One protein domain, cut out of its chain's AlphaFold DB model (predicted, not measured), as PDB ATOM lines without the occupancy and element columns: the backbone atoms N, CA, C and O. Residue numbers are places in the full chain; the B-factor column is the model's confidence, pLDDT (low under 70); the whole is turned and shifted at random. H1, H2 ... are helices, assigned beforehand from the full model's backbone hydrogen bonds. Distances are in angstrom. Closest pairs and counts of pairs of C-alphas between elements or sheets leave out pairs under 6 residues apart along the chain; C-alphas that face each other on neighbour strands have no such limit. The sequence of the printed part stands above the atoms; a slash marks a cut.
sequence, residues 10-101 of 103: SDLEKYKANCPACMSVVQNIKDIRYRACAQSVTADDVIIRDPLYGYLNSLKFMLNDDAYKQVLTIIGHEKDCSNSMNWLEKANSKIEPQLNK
ATOM      1  N   SER A  10      44.810 -51.852 -34.640       70.94
ATOM      2  CA  SER A  10      43.636 -52.729 -34.718       70.94
ATOM      3  C   SER A  10      42.642 -52.549 -33.570       70.94
ATOM      4  O   SER A  10      41.455 -52.809 -33.749       70.94
ATOM      5  N   ASP A  11      43.106 -52.141 -32.393       81.88
ATOM      6  CA  ASP A  11      42.268 -51.947 -31.212       81.88
ATOM      7  C   ASP A  11      41.474 -50.646 -31.327       81.88
ATOM      8  O   ASP A  11      40.314 -50.605 -30.926       81.88
ATOM      9  N   LEU A  12      42.043 -49.629 -31.982       84.94
ATOM     10  CA  LEU A  12      41.340 -48.391 -32.295       84.94
ATOM     11  C   LEU A  12      40.247 -48.613 -33.350       84.94
ATOM     12  O   LEU A  12      39.126 -48.143 -33.179       84.94
ATOM     13  N   GLU A  13      40.524 -49.380 -34.406       87.94
ATOM     14  CA  GLU A  13      39.496 -49.734 -35.398       87.94
ATOM     15  C   GLU A  13      38.357 -50.554 -34.776       87.94
ATOM     16  O   GLU A  13      37.179 -50.260 -34.990       87.94
ATOM     17  N   LYS A  14      38.687 -51.533 -33.924       89.62
ATOM     18  CA  LYS A  14      37.681 -52.280 -33.155       89.62
ATOM     19  C   LYS A  14      36.888 -51.373 -32.219       89.62
ATOM     20  O   LYS A  14      35.677 -51.535 -32.104       89.62
ATOM     21  N   TYR A  15      37.545 -50.428 -31.553       88.56
ATOM     22  CA  TYR A  15      36.893 -49.471 -30.667       88.56
ATOM     23  C   TYR A  15      35.854 -48.624 -31.412       88.56
ATOM     24  O   TYR A  15      34.700 -48.553 -30.986       88.56
ATOM     25  N   LYS A  16      36.232 -48.060 -32.567       92.62
ATOM     26  CA  LYS A  16      35.322 -47.289 -33.427       92.62
ATOM     27  C   LYS A  16      34.120 -48.124 -33.875       92.62
ATOM     28  O   LYS A  16      32.994 -47.637 -33.841       92.62
ATOM     29  N   ALA A  17      34.351 -49.378 -34.269       92.31
ATOM     30  CA  ALA A  17      33.296 -50.276 -34.737       92.31
ATOM     31  C   ALA A  17      32.320 -50.689 -33.620       92.31
ATOM     32  O   ALA A  17      31.118 -50.793 -33.854       92.31
ATOM     33  N   ASN A  18      32.826 -50.903 -32.402       94.38
ATOM     34  CA  ASN A  18      32.040 -51.448 -31.294       94.38
ATOM     35  C   ASN A  18      31.353 -50.384 -30.430       94.38
ATOM     36  O   ASN A  18      30.517 -50.736 -29.599       94.38
ATOM     37  N   CYS A  19      31.670 -49.099 -30.604       94.19
ATOM     38  CA  CYS A  19      31.042 -48.025 -29.839       94.19
ATOM     39  C   CYS A  19      30.477 -46.903 -30.733       94.19
ATOM     40  O   CYS A  19      31.066 -45.822 -30.829       94.19
ATOM     41  N   PRO A  20      29.285 -47.095 -31.333       95.06
ATOM     42  CA  PRO A  20      28.616 -46.053 -32.118       95.06
ATOM     43  C   PRO A  20      28.362 -44.762 -31.325       95.06
ATOM     44  O   PRO A  20      28.488 -43.665 -31.866       95.06
ATOM     45  N   ALA A  21      28.058 -44.878 -30.027       94.44
ATOM     46  CA  ALA A  21      27.901 -43.726 -29.141       94.44
ATOM     47  C   ALA A  21      29.209 -42.928 -29.005       94.44
ATOM     48  O   ALA A  21      29.189 -41.708 -29.151       94.44
ATOM     49  N   CYS A  22      30.347 -43.606 -28.831       96.12
ATOM     50  CA  CYS A  22      31.666 -42.975 -28.801       96.12
ATOM     51  C   CYS A  22      31.958 -42.255 -30.126       96.12
ATOM     52  O   CYS A  22      32.415 -41.115 -30.137       96.12
ATOM     53  N   MET A  23      31.611 -42.868 -31.263       97.81
ATOM     54  CA  MET A  23      31.788 -42.239 -32.576       97.81
ATOM     55  C   MET A  23      30.870 -41.035 -32.807       97.81
ATOM     56  O   MET A  23      31.267 -40.088 -33.486       97.81
ATOM     57  N   SER A  24      29.684 -41.009 -32.196       97.94
ATOM     58  CA  SER A  24      28.853 -39.803 -32.162       97.94
ATOM     59  C   SER A  24      29.542 -38.671 -31.393       97.94
ATOM     60  O   SER A  24      29.548 -37.538 -31.870       97.94
ATOM     61  N   VAL A  25      30.197 -38.966 -30.264       98.25
ATOM     62  CA  VAL A  25      30.997 -37.981 -29.509       98.25
ATOM     63  C   VAL A  25      32.160 -37.462 -30.356       98.25
ATOM     64  O   VAL A  25      32.363 -36.250 -30.435       98.25
ATOM     65  N   VAL A  26      32.876 -38.357 -31.046       98.25
ATOM     66  CA  VAL A  26      33.943 -37.978 -31.986       98.25
ATOM     67  C   VAL A  26      33.418 -37.017 -33.047       98.25
ATOM     68  O   VAL A  26      34.042 -35.988 -33.309       98.25
ATOM     69  N   GLN A  27      32.261 -37.314 -33.641       98.44
ATOM     70  CA  GLN A  27      31.677 -36.450 -34.660       98.44
ATOM     71  C   GLN A  27      31.260 -35.088 -34.093       98.44
ATOM     72  O   GLN A  27      31.531 -34.071 -34.726       98.44
ATOM     73  N   ASN A  28      30.698 -35.041 -32.881       98.38
ATOM     74  CA  ASN A  28      30.367 -33.778 -32.217       98.38
ATOM     75  C   ASN A  28      31.612 -32.905 -32.008       98.38
ATOM     76  O   ASN A  28      31.572 -31.706 -32.271       98.38
ATOM     77  N   ILE A  29      32.729 -33.497 -31.578       98.31
ATOM     78  CA  ILE A  29      33.987 -32.763 -31.387       98.31
ATOM     79  C   ILE A  29      34.524 -32.259 -32.723       98.31
ATOM     80  O   ILE A  29      34.877 -31.087 -32.820       98.31
ATOM     81  N   LYS A  30      34.536 -33.094 -33.769       98.44
ATOM     82  CA  LYS A  30      34.936 -32.670 -35.121       98.44
ATOM     83  C   LYS A  30      34.114 -31.474 -35.599       98.44
ATOM     84  O   LYS A  30      34.680 -30.491 -36.074       98.44
ATOM     85  N   ASP A  31      32.797 -31.536 -35.426       98.31
ATOM     86  CA  ASP A  31      31.886 -30.463 -35.817       98.31
ATOM     87  C   ASP A  31      32.142 -29.183 -35.014       98.31
ATOM     88  O   ASP A  31      32.183 -28.095 -35.589       98.31
ATOM     89  N   ILE A  32      32.357 -29.295 -33.700       97.75
ATOM     90  CA  ILE A  32      32.684 -28.158 -32.831       97.75
ATOM     91  C   ILE A  32      34.022 -27.536 -33.239       97.75
ATOM     92  O   ILE A  32      34.090 -26.324 -33.424       97.75
ATOM     93  N   ARG A  33      35.073 -28.337 -33.440       97.50
ATOM     94  CA  ARG A  33      36.401 -27.869 -33.878       97.50
ATOM     95  C   ARG A  33      36.318 -27.120 -35.203       97.50
ATOM     96  O   ARG A  33      36.873 -26.027 -35.336       97.50
ATOM     97  N   TYR A  34      35.567 -27.663 -36.155       97.56
ATOM     98  CA  TYR A  34      35.364 -27.022 -37.443       97.56
ATOM     99  C   TYR A  34      34.579 -25.710 -37.311       97.56
ATOM    100  O   TYR A  34      35.040 -24.666 -37.765       97.56
ATOM    101  N   ARG A  35      33.420 -25.716 -36.643       96.88
ATOM    102  CA  ARG A  35      32.552 -24.527 -36.544       96.88
ATOM    103  C   ARG A  35      33.150 -23.417 -35.681       96.88
ATOM    104  O   ARG A  35      33.018 -22.246 -36.014       96.88
ATOM    105  N   ALA A  36      33.792 -23.773 -34.573       95.38
ATOM    106  CA  ALA A  36      34.296 -22.821 -33.588       95.38
ATOM    107  C   ALA A  36      35.687 -22.271 -33.959       95.38
ATOM    108  O   ALA A  36      36.001 -21.118 -33.636       95.38
ATOM    109  N   CYS A  37      36.510 -23.091 -34.626       96.12
ATOM    110  CA  CYS A  37      37.935 -22.829 -34.838       96.12
ATOM    111  C   CYS A  37      38.425 -23.033 -36.281       96.12
ATOM    112  O   CYS A  37      39.613 -22.838 -36.523       96.12
ATOM    113  N   ALA A  38      37.564 -23.438 -37.223       96.81
ATOM    114  CA  ALA A  38      37.949 -23.836 -38.585       96.81
ATOM    115  C   ALA A  38      39.036 -24.932 -38.623       96.81
ATOM    116  O   ALA A  38      39.816 -25.026 -39.569       96.81
ATOM    117  N   GLN A  39      39.095 -25.773 -37.584       96.38
ATOM    118  CA  GLN A  39      40.068 -26.856 -37.457       96.38
ATOM    119  C   GLN A  39      39.479 -28.161 -38.001       96.38
ATOM    120  O   GLN A  39      38.429 -28.611 -37.543       96.38
ATOM    121  N   SER A  40      40.173 -28.787 -38.954       96.25
ATOM    122  CA  SER A  40      39.847 -30.131 -39.439       96.25
ATOM    123  C   SER A  40      40.685 -31.159 -38.686       96.25
ATOM    124  O   SER A  40      41.910 -31.146 -38.789       96.25
ATOM    125  N   VAL A  41      40.028 -32.052 -37.948       95.75
ATOM    126  CA  VAL A  41      40.671 -33.115 -37.160       95.75
ATOM    127  C   VAL A  41      40.147 -34.486 -37.582       95.75
ATOM    128  O   VAL A  41      38.982 -34.631 -37.975       95.75
ATOM    129  N   THR A  42      41.006 -35.503 -37.528       96.50
ATOM    130  CA  THR A  42      40.598 -36.885 -37.811       96.50
ATOM    131  C   THR A  42      39.913 -37.512 -36.595       96.50
ATOM    132  O   THR A  42      39.985 -36.990 -35.484       96.50
ATOM    133  N   ALA A  43      39.225 -38.641 -36.791       95.31
ATOM    134  CA  ALA A  43      38.654 -39.386 -35.668       95.31
ATOM    135  C   ALA A  43      39.735 -39.840 -34.671       95.31
ATOM    136  O   ALA A  43      39.517 -39.799 -33.465       95.31
ATOM    137  N   ASP A  44      40.904 -40.222 -35.178       94.44
ATOM    138  CA  ASP A  44      42.011 -40.755 -34.383       94.44
ATOM    139  C   ASP A  44      42.655 -39.652 -33.557       94.44
ATOM    140  O   ASP A  44      42.911 -39.848 -32.372       94.44
ATOM    141  N   ASP A  45      42.833 -38.469 -34.154       94.00
ATOM    142  CA  ASP A  45      43.289 -37.283 -33.429       94.00
ATOM    143  C   ASP A  45      42.338 -36.949 -32.282       94.00
ATOM    144  O   ASP A  45      42.790 -36.648 -31.180       94.00
ATOM    145  N   VAL A  46      41.025 -37.048 -32.510       96.75
ATOM    146  CA  VAL A  46      40.039 -36.806 -31.454       96.75
ATOM    147  C   VAL A  46      40.161 -37.837 -30.337       96.75
ATOM    148  O   VAL A  46      40.296 -37.453 -29.180       96.75
ATOM    149  N   ILE A  47      40.153 -39.129 -30.666       95.19
ATOM    150  CA  ILE A  47      40.156 -40.200 -29.660       95.19
ATOM    151  C   ILE A  47      41.454 -40.200 -28.841       95.19
ATOM    152  O   ILE A  47      41.416 -40.406 -27.631       95.19
ATOM    153  N   ILE A  48      42.599 -39.990 -29.496       91.81
ATOM    154  CA  ILE A  48      43.918 -40.138 -28.868       91.81
ATOM    155  C   ILE A  48      44.390 -38.832 -28.222       91.81
ATOM    156  O   ILE A  48      45.091 -38.876 -27.212       91.81
ATOM    157  N   ARG A  49      44.081 -37.673 -28.818       92.25
ATOM    158  CA  ARG A  49      44.765 -36.406 -28.497       92.25
ATOM    159  C   ARG A  49      43.843 -35.284 -28.043       92.25
ATOM    160  O   ARG A  49      44.333 -34.361 -27.398       92.25
ATOM    161  N   ASP A  50      42.558 -35.303 -28.394       95.44
ATOM    162  CA  ASP A  50      41.673 -34.192 -28.052       95.44
ATOM    163  C   ASP A  50      41.222 -34.299 -26.586       95.44
ATOM    164  O   ASP A  50      40.520 -35.246 -26.222       95.44
ATOM    165  N   PRO A  51      41.578 -33.332 -25.721       95.50
ATOM    166  CA  PRO A  51      41.240 -33.402 -24.303       95.50
ATOM    167  C   PRO A  51      39.733 -33.333 -24.042       95.50
ATOM    168  O   PRO A  51      39.269 -33.802 -23.004       95.50
ATOM    169  N   LEU A  52      38.942 -32.811 -24.987       96.56
ATOM    170  CA  LEU A  52      37.486 -32.815 -24.873       96.56
ATOM    171  C   LEU A  52      36.911 -34.234 -24.960       96.56
ATOM    172  O   LEU A  52      35.812 -34.469 -24.458       96.56
ATOM    173  N   TYR A  53      37.629 -35.183 -25.575       97.38
ATOM    174  CA  TYR A  53      37.099 -36.507 -25.878       97.38
ATOM    175  C   TYR A  53      36.735 -37.307 -24.632       97.38
ATOM    176  O   TYR A  53      35.580 -37.696 -24.480       97.38
ATOM    177  N   GLY A  54      37.684 -37.523 -23.718       94.50
ATOM    178  CA  GLY A  54      37.436 -38.322 -22.514       94.50
ATOM    179  C   GLY A  54      36.291 -37.761 -21.665       94.50
ATOM    180  O   GLY A  54      35.415 -38.503 -21.214       94.50
ATOM    181  N   TYR A  55      36.255 -36.435 -21.521       95.56
ATOM    182  CA  TYR A  55      35.222 -35.730 -20.773       95.56
ATOM    183  C   TYR A  55      33.835 -35.857 -21.423       95.56
ATOM    184  O   TYR A  55      32.891 -36.339 -20.796       95.56
ATOM    185  N   LEU A  56      33.713 -35.502 -22.706       97.50
ATOM    186  CA  LEU A  56      32.441 -35.575 -23.427       97.50
ATOM    187  C   LEU A  56      31.953 -37.006 -23.616       97.50
ATOM    188  O   LEU A  56      30.745 -37.238 -23.601       97.50
ATOM    189  N   ASN A  57      32.865 -37.962 -23.775       96.94
ATOM    190  CA  ASN A  57      32.505 -39.366 -23.869       96.94
ATOM    191  C   ASN A  57      31.892 -39.845 -22.552       96.94
ATOM    192  O   ASN A  57      30.833 -40.461 -22.565       96.94
ATOM    193  N   SER A  58      32.482 -39.471 -21.415       94.69
ATOM    194  CA  SER A  58      31.938 -39.809 -20.094       94.69
ATOM    195  C   SER A  58      30.547 -39.197 -19.885       94.69
ATOM    196  O   SER A  58      29.607 -39.899 -19.510       94.69
ATOM    197  N   LEU A  59      30.373 -37.910 -20.202       95.38
ATOM    198  CA  LEU A  59      29.076 -37.233 -20.081       95.38
ATOM    199  C   LEU A  59      28.003 -37.808 -21.010       95.38
ATOM    200  O   LEU A  59      26.842 -37.855 -20.616       95.38
ATOM    201  N   LYS A  60      28.361 -38.296 -22.206       95.81
ATOM    202  CA  LYS A  60      27.393 -38.926 -23.120       95.81
ATOM    203  C   LYS A  60      26.729 -40.166 -22.512       95.81
ATOM    204  O   LYS A  60      25.577 -40.438 -22.832       95.81
ATOM    205  N   PHE A  61      27.440 -40.907 -21.662       93.88
ATOM    206  CA  PHE A  61      26.896 -42.086 -20.984       93.88
ATOM    207  C   PHE A  61      26.215 -41.763 -19.651       93.88
ATOM    208  O   PHE A  61      25.377 -42.540 -19.202       93.88
ATOM    209  N   MET A  62      26.554 -40.637 -19.017       93.31
ATOM    210  CA  MET A  62      25.947 -40.223 -17.747       93.31
ATOM    211  C   MET A  62      24.661 -39.408 -17.924       93.31
ATOM    212  O   MET A  62      23.782 -39.455 -17.068       93.31
ATOM    213  N   LEU A  63      24.554 -38.641 -19.010       93.44
ATOM    214  CA  LEU A  63      23.479 -37.676 -19.218       93.44
ATOM    215  C   LEU A  63      22.451 -38.172 -20.237       93.44
ATOM    216  O   LEU A  63      22.765 -38.920 -21.160       93.44
ATOM    217  N   ASN A  64      21.220 -37.676 -20.108       94.25
ATOM    218  CA  ASN A  64      20.245 -37.770 -21.193       94.25
ATOM    219  C   ASN A  64      20.633 -36.848 -22.369       94.25
ATOM    220  O   ASN A  64      21.492 -35.969 -22.246       94.25
ATOM    221  N   ASP A  65      19.981 -37.036 -23.517       93.50
ATOM    222  CA  ASP A  65      20.333 -36.323 -24.748       93.50
ATOM    223  C   ASP A  65      20.174 -34.797 -24.651       93.50
ATOM    224  O   ASP A  65      20.962 -34.069 -25.256       93.50
ATOM    225  N   ASP A  66      19.199 -34.297 -23.892       94.56
ATOM    226  CA  ASP A  66      18.963 -32.855 -23.766       94.56
ATOM    227  C   ASP A  66      20.026 -32.186 -22.894       94.56
ATOM    228  O   ASP A  66      20.601 -31.169 -23.292       94.56
ATOM    229  N   ALA A  67      20.369 -32.792 -21.757       94.69
ATOM    230  CA  ALA A  67      21.470 -32.335 -20.915       94.69
ATOM    231  C   ALA A  67      22.813 -32.410 -21.663       94.69
ATOM    232  O   ALA A  67      23.618 -31.479 -21.609       94.69
ATOM    233  N   TYR A  68      23.036 -33.470 -22.445       96.62
ATOM    234  CA  TYR A  68      24.241 -33.594 -23.258       96.62
ATOM    235  C   TYR A  68      24.333 -32.517 -24.357       96.62
ATOM    236  O   TYR A  68      25.401 -31.951 -24.587       96.62
ATOM    237  N   LYS A  69      23.222 -32.149 -25.009       96.50
ATOM    238  CA  LYS A  69      23.200 -31.027 -25.974       96.50
ATOM    239  C   LYS A  69      23.533 -29.683 -25.322       96.50
ATOM    240  O   LYS A  69      24.212 -28.858 -25.940       96.50
ATOM    241  N   GLN A  70      23.090 -29.455 -24.085       96.12
ATOM    242  CA  GLN A  70      23.457 -28.250 -23.333       96.12
ATOM    243  C   GLN A  70      24.965 -28.214 -23.055       96.12
ATOM    244  O   GLN A  70      25.608 -27.196 -23.312       96.12
ATOM    245  N   VAL A  71      25.552 -29.345 -22.649       97.31
ATOM    246  CA  VAL A  71      27.009 -29.500 -22.503       97.31
ATOM    247  C   VAL A  71      27.745 -29.144 -23.798       97.31
ATOM    248  O   VAL A  71      28.665 -28.328 -23.771       97.31
ATOM    249  N   LEU A  72      27.321 -29.689 -24.945       97.62
ATOM    250  CA  LEU A  72      27.938 -29.378 -26.243       97.62
ATOM    251  C   LEU A  72      27.848 -27.886 -26.598       97.62
ATOM    252  O   LEU A  72      28.776 -27.335 -27.189       97.62
ATOM    253  N   THR A  73      26.754 -27.224 -26.216       96.69
ATOM    254  CA  THR A  73      26.567 -25.781 -26.434       96.69
ATOM    255  C   THR A  73      27.572 -24.969 -25.620       96.69
ATOM    256  O   THR A  73      28.230 -24.081 -26.161       96.69
ATOM    257  N   ILE A  74      27.747 -25.309 -24.339       97.25
ATOM    258  CA  ILE A  74      28.731 -24.660 -23.461       97.25
ATOM    259  C   ILE A  74      30.147 -24.862 -24.002       97.25
ATOM    260  O   ILE A  74      30.904 -23.902 -24.109       97.25
ATOM    261  N   ILE A  75      30.484 -26.087 -24.414       97.69
ATOM    262  CA  ILE A  75      31.780 -26.390 -25.032       97.69
ATOM    263  C   ILE A  75      31.980 -25.518 -26.273       97.69
ATOM    264  O   ILE A  75      33.022 -24.894 -26.408       97.69
ATOM    265  N   GLY A  76      30.989 -25.398 -27.157       96.69
ATOM    266  CA  GLY A  76      31.098 -24.528 -28.332       96.69
ATOM    267  C   GLY A  76      31.345 -23.048 -27.999       96.69
ATOM    268  O   GLY A  76      32.079 -22.376 -28.727       96.69
ATOM    269  N   HIS A  77      30.761 -22.539 -26.910       96.44
ATOM    270  CA  HIS A  77      30.893 -21.140 -26.488       96.44
ATOM    271  C   HIS A  77      32.227 -20.835 -25.799       96.44
ATOM    272  O   HIS A  77      32.838 -19.808 -26.084       96.44
ATOM    273  N   GLU A  78      32.709 -21.733 -24.942       96.94
ATOM    274  CA  GLU A  78      33.929 -21.548 -24.140       96.94
ATOM    275  C   GLU A  78      35.218 -21.852 -24.927       96.94
ATOM    276  O   GLU A  78      36.243 -22.246 -24.364       96.94
ATOM    277  N   LYS A  79      35.167 -21.689 -26.254       95.38
ATOM    278  CA  LYS A  79      36.228 -22.093 -27.173       95.38
ATOM    279  C   LYS A  79      37.568 -21.433 -26.873       95.38
ATOM    280  O   LYS A  79      37.678 -20.213 -26.754       95.38
ATOM    281  N   ASP A  80      38.616 -22.247 -26.887       97.00
ATOM    282  CA  ASP A  80      39.997 -21.791 -26.957       97.00
ATOM    283  C   ASP A  80      40.738 -22.597 -28.025       97.00
ATOM    284  O   ASP A  80      41.258 -23.689 -27.796       97.00
ATOM    285  N   CYS A  81      40.745 -22.047 -29.239       95.56
ATOM    286  CA  CYS A  81      41.329 -22.692 -30.411       95.56
ATOM    287  C   CYS A  81      42.859 -22.814 -30.332       95.56
ATOM    288  O   CYS A  81      43.444 -23.559 -31.118       95.56
ATOM    289  N   SER A  82      43.496 -22.072 -29.417       95.69
ATOM    290  CA  SER A  82      44.947 -22.063 -29.215       95.69
ATOM    291  C   SER A  82      45.397 -23.035 -28.126       95.69
ATOM    292  O   SER A  82      46.519 -23.534 -28.174       95.69
ATOM    293  N   ASN A  83      44.517 -23.333 -27.166       96.44
ATOM    294  CA  ASN A  83      44.808 -24.212 -26.045       96.44
ATOM    295  C   ASN A  83      43.583 -25.066 -25.684       96.44
ATOM    296  O   ASN A  83      42.704 -24.656 -24.929       96.44
ATOM    297  N   SER A  84      43.567 -26.299 -26.191       93.88
ATOM    298  CA  SER A  84      42.475 -27.252 -25.968       93.88
ATOM    299  C   SER A  84      42.281 -27.658 -24.502       93.88
ATOM    300  O   SER A  84      41.163 -27.999 -24.128       93.88
ATOM    301  N   MET A  85      43.331 -27.629 -23.671       96.56
ATOM    302  CA  MET A  85      43.191 -27.899 -22.234       96.56
ATOM    303  C   MET A  85      42.484 -26.742 -21.532       96.56
ATOM    304  O   MET A  85      41.517 -26.967 -20.815       96.56
ATOM    305  N   ASN A  86      42.887 -25.504 -21.824       97.81
ATOM    306  CA  ASN A  86      42.204 -24.316 -21.306       97.81
ATOM    307  C   ASN A  86      40.745 -24.245 -21.786       97.81
ATOM    308  O   ASN A  86      39.862 -23.829 -21.042       97.81
ATOM    309  N   TRP A  87      40.475 -24.679 -23.023       97.50
ATOM    310  CA  TRP A  87      39.108 -24.832 -23.523       97.50
ATOM    311  C   TRP A  87      38.301 -25.779 -22.621       97.50
ATOM    312  O   TRP A  87      37.238 -25.401 -22.122       97.50
ATOM    313  N   LEU A  88      38.818 -26.984 -22.363       97.31
ATOM    314  CA  LEU A  88      38.164 -27.944 -21.475       97.31
ATOM    315  C   LEU A  88      37.918 -27.351 -20.081       97.31
ATOM    316  O   LEU A  88      36.803 -27.439 -19.579       97.31
ATOM    317  N   GLU A  89      38.923 -26.721 -19.474       97.44
ATOM    318  CA  GLU A  89      38.831 -26.135 -18.131       97.44
ATOM    319  C   GLU A  89      37.755 -25.044 -18.046       97.44
ATOM    320  O   GLU A  89      36.915 -25.062 -17.139       97.44
ATOM    321  N   LYS A  90      37.713 -24.130 -19.026       97.00
ATOM    322  CA  LYS A  90      36.681 -23.085 -19.112       97.00
ATOM    323  C   LYS A  90      35.289 -23.689 -19.226       97.00
ATOM    324  O   LYS A  90      34.409 -23.319 -18.449       97.00
ATOM    325  N   ALA A  91      35.100 -24.644 -20.135       96.75
ATOM    326  CA  ALA A  91      33.820 -25.318 -20.301       96.75
ATOM    327  C   ALA A  91      33.402 -26.057 -19.022       96.75
ATOM    328  O   ALA A  91      32.270 -25.901 -18.559       96.75
ATOM    329  N   ASN A  92      34.325 -26.793 -18.403       95.12
ATOM    330  CA  ASN A  92      34.059 -27.566 -17.195       95.12
ATOM    331  C   ASN A  92      33.604 -26.667 -16.033       95.12
ATOM    332  O   ASN A  92      32.610 -26.970 -15.375       95.12
ATOM    333  N   SER A  93      34.227 -25.490 -15.873       95.81
ATOM    334  CA  SER A  93      33.845 -24.496 -14.853       95.81
ATOM    335  C   SER A  93      32.396 -23.997 -14.968       95.81
ATOM    336  O   SER A  93      31.836 -23.466 -14.006       95.81
ATOM    337  N   LYS A  94      31.776 -24.145 -16.146       95.25
ATOM    338  CA  LYS A  94      30.376 -23.786 -16.408       95.25
ATOM    339  C   LYS A  94      29.440 -24.988 -16.346       95.25
ATOM    340  O   LYS A  94      28.277 -24.806 -15.987       95.25
ATOM    341  N   ILE A  95      29.928 -26.174 -16.705       94.25
ATOM    342  CA  ILE A  95      29.146 -27.414 -16.762       94.25
ATOM    343  C   ILE A  95      28.946 -28.001 -15.363       94.25
ATOM    344  O   ILE A  95      27.807 -28.266 -14.982       94.25
ATOM    345  N   GLU A  96      30.011 -28.158 -14.573       90.56
ATOM    346  CA  GLU A  96      29.937 -28.790 -13.245       90.56
ATOM    347  C   GLU A  96      28.884 -28.150 -12.325       90.56
ATOM    348  O   GLU A  96      28.067 -28.883 -11.761       90.56
ATOM    349  N   PRO A  97      28.781 -26.808 -12.215       90.06
ATOM    350  CA  PRO A  97      27.758 -26.191 -11.372       90.06
ATOM    351  C   PRO A  97      26.319 -26.432 -11.845       90.06
ATOM    352  O   PRO A  97      25.393 -26.246 -11.059       90.06
ATOM    353  N   GLN A  98      26.105 -26.773 -13.119       85.81
ATOM    354  CA  GLN A  98      24.776 -27.078 -13.665       85.81
ATOM    355  C   GLN A  98      24.398 -28.535 -13.409       85.81
ATOM    356  O   GLN A  98      23.257 -28.826 -13.047       85.81
ATOM    357  N   LEU A  99      25.368 -29.442 -13.534       83.31
ATOM    358  CA  LEU A  99      25.168 -30.857 -13.238       83.31
ATOM    359  C   LEU A  99      24.928 -31.082 -11.737       83.31
ATOM    360  O   LEU A  99      23.967 -31.756 -11.384       83.31
ATOM    361  N   ASN A 100      25.686 -30.409 -10.866       76.38
ATOM    362  CA  ASN A 100      25.549 -30.504  -9.401       76.38
ATOM    363  C   ASN A 100      24.260 -29.880  -8.828       76.38
ATOM    364  O   ASN A 100      24.028 -29.943  -7.627       76.38
ATOM    365  N   LYS A 101      23.457 -29.190  -9.648       64.06
ATOM    366  CA  LYS A 101      22.137 -28.663  -9.250       64.06
ATOM    367  C   LYS A 101      20.988 -29.566  -9.683       64.06
ATOM    368  O   LYS A 101      19.861 -29.368  -9.240       64.06
TER     369      LYS A 101
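AT A GLANCE: This is residues 10 to 101 of the 103 residues of an uncharacterized protein of Morganella morganii (UniProt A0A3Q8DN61). The longest helix, H2, crosses H4 to make the core; H4, H5 and H6 form a three-helix bundle whose centres make a triangle, with H5 near H4 but not firmly on it. Short H3 packs on H2 and meets H4 at a corner, while H1 lies at one end of the long axis. The printed part has 92 residues with six named helices, H1 to H6 in chain order, and no named strand: all helix. It is compact, with a radius of gyration of the C-alphas of 12.8 A and spans of 40 by 29 by 18 A.

IN THESE COORDINATES: H2, residues 20 to 37, is 25.2 A long from C-alpha 20 at (28.616, -46.053, -32.118). H1 is residues 10 to 18, 12.2 A, and H3 residues 43 to 49, 9.9 A. H4, residues 51 to 62, measures 18.0 A; H5, residues 65 to 77, 18.6 A. H6, residues 84 to 99, measures 21.8 A, has a kink of 31 degrees near residue 93 and ends at C-alpha 99 (25.168, -30.857, -13.238).

HOW THE PARTS SIT: With residues 21 to 29, H2 touches H4 at a steep tilt of 46 degrees, opposite ways; the closest C-alphas, Val 25 and Asn 57, are 6.0 A apart. H2 touches H3, about perpendicular at 81 degrees, through residues 26 to 30, closest at C-alphas Val 26 and Ala 43, 6.1 A. H2 and H5 only just touch, with 3 pairs of C-alphas within 8 A, the closest Ile 32 and Gly 76 at 6.0 A. H3 and H4 only just touch, and only at the corner, at C-alphas Ile 47 and Tyr 53, 6.1 A. H4, H5 and H6 are an up and down bundle, each running against the one before. H5 and H6 are a hairpin, closest at C-alphas Ile 75 and Ala 91, 5.3 A. H4 touches H6 at C-alphas Leu 52 and Leu 88, 6.0 A; H4 and H5 are close but not clearly touching, closest at C-alphas Lys 60 and Tyr 68, 6.2 A. H1 is close but not clearly touching H2, at C-alphas Lys 16 and Met 23, 6.2 A. Every O i to N i+4 pair is within hydrogen-bond range in H1, H2, H3 and H5, against 6 of 8 in H4 and 9 of 12 in H6.

THE WHOLE: The C-alphas farthest apart, Ser 10 and Lys 101, are 41.1 A apart. The printed part has no cut and no long link. Mean pLDDT of the printed part is 94.3; residue 101 is under 70.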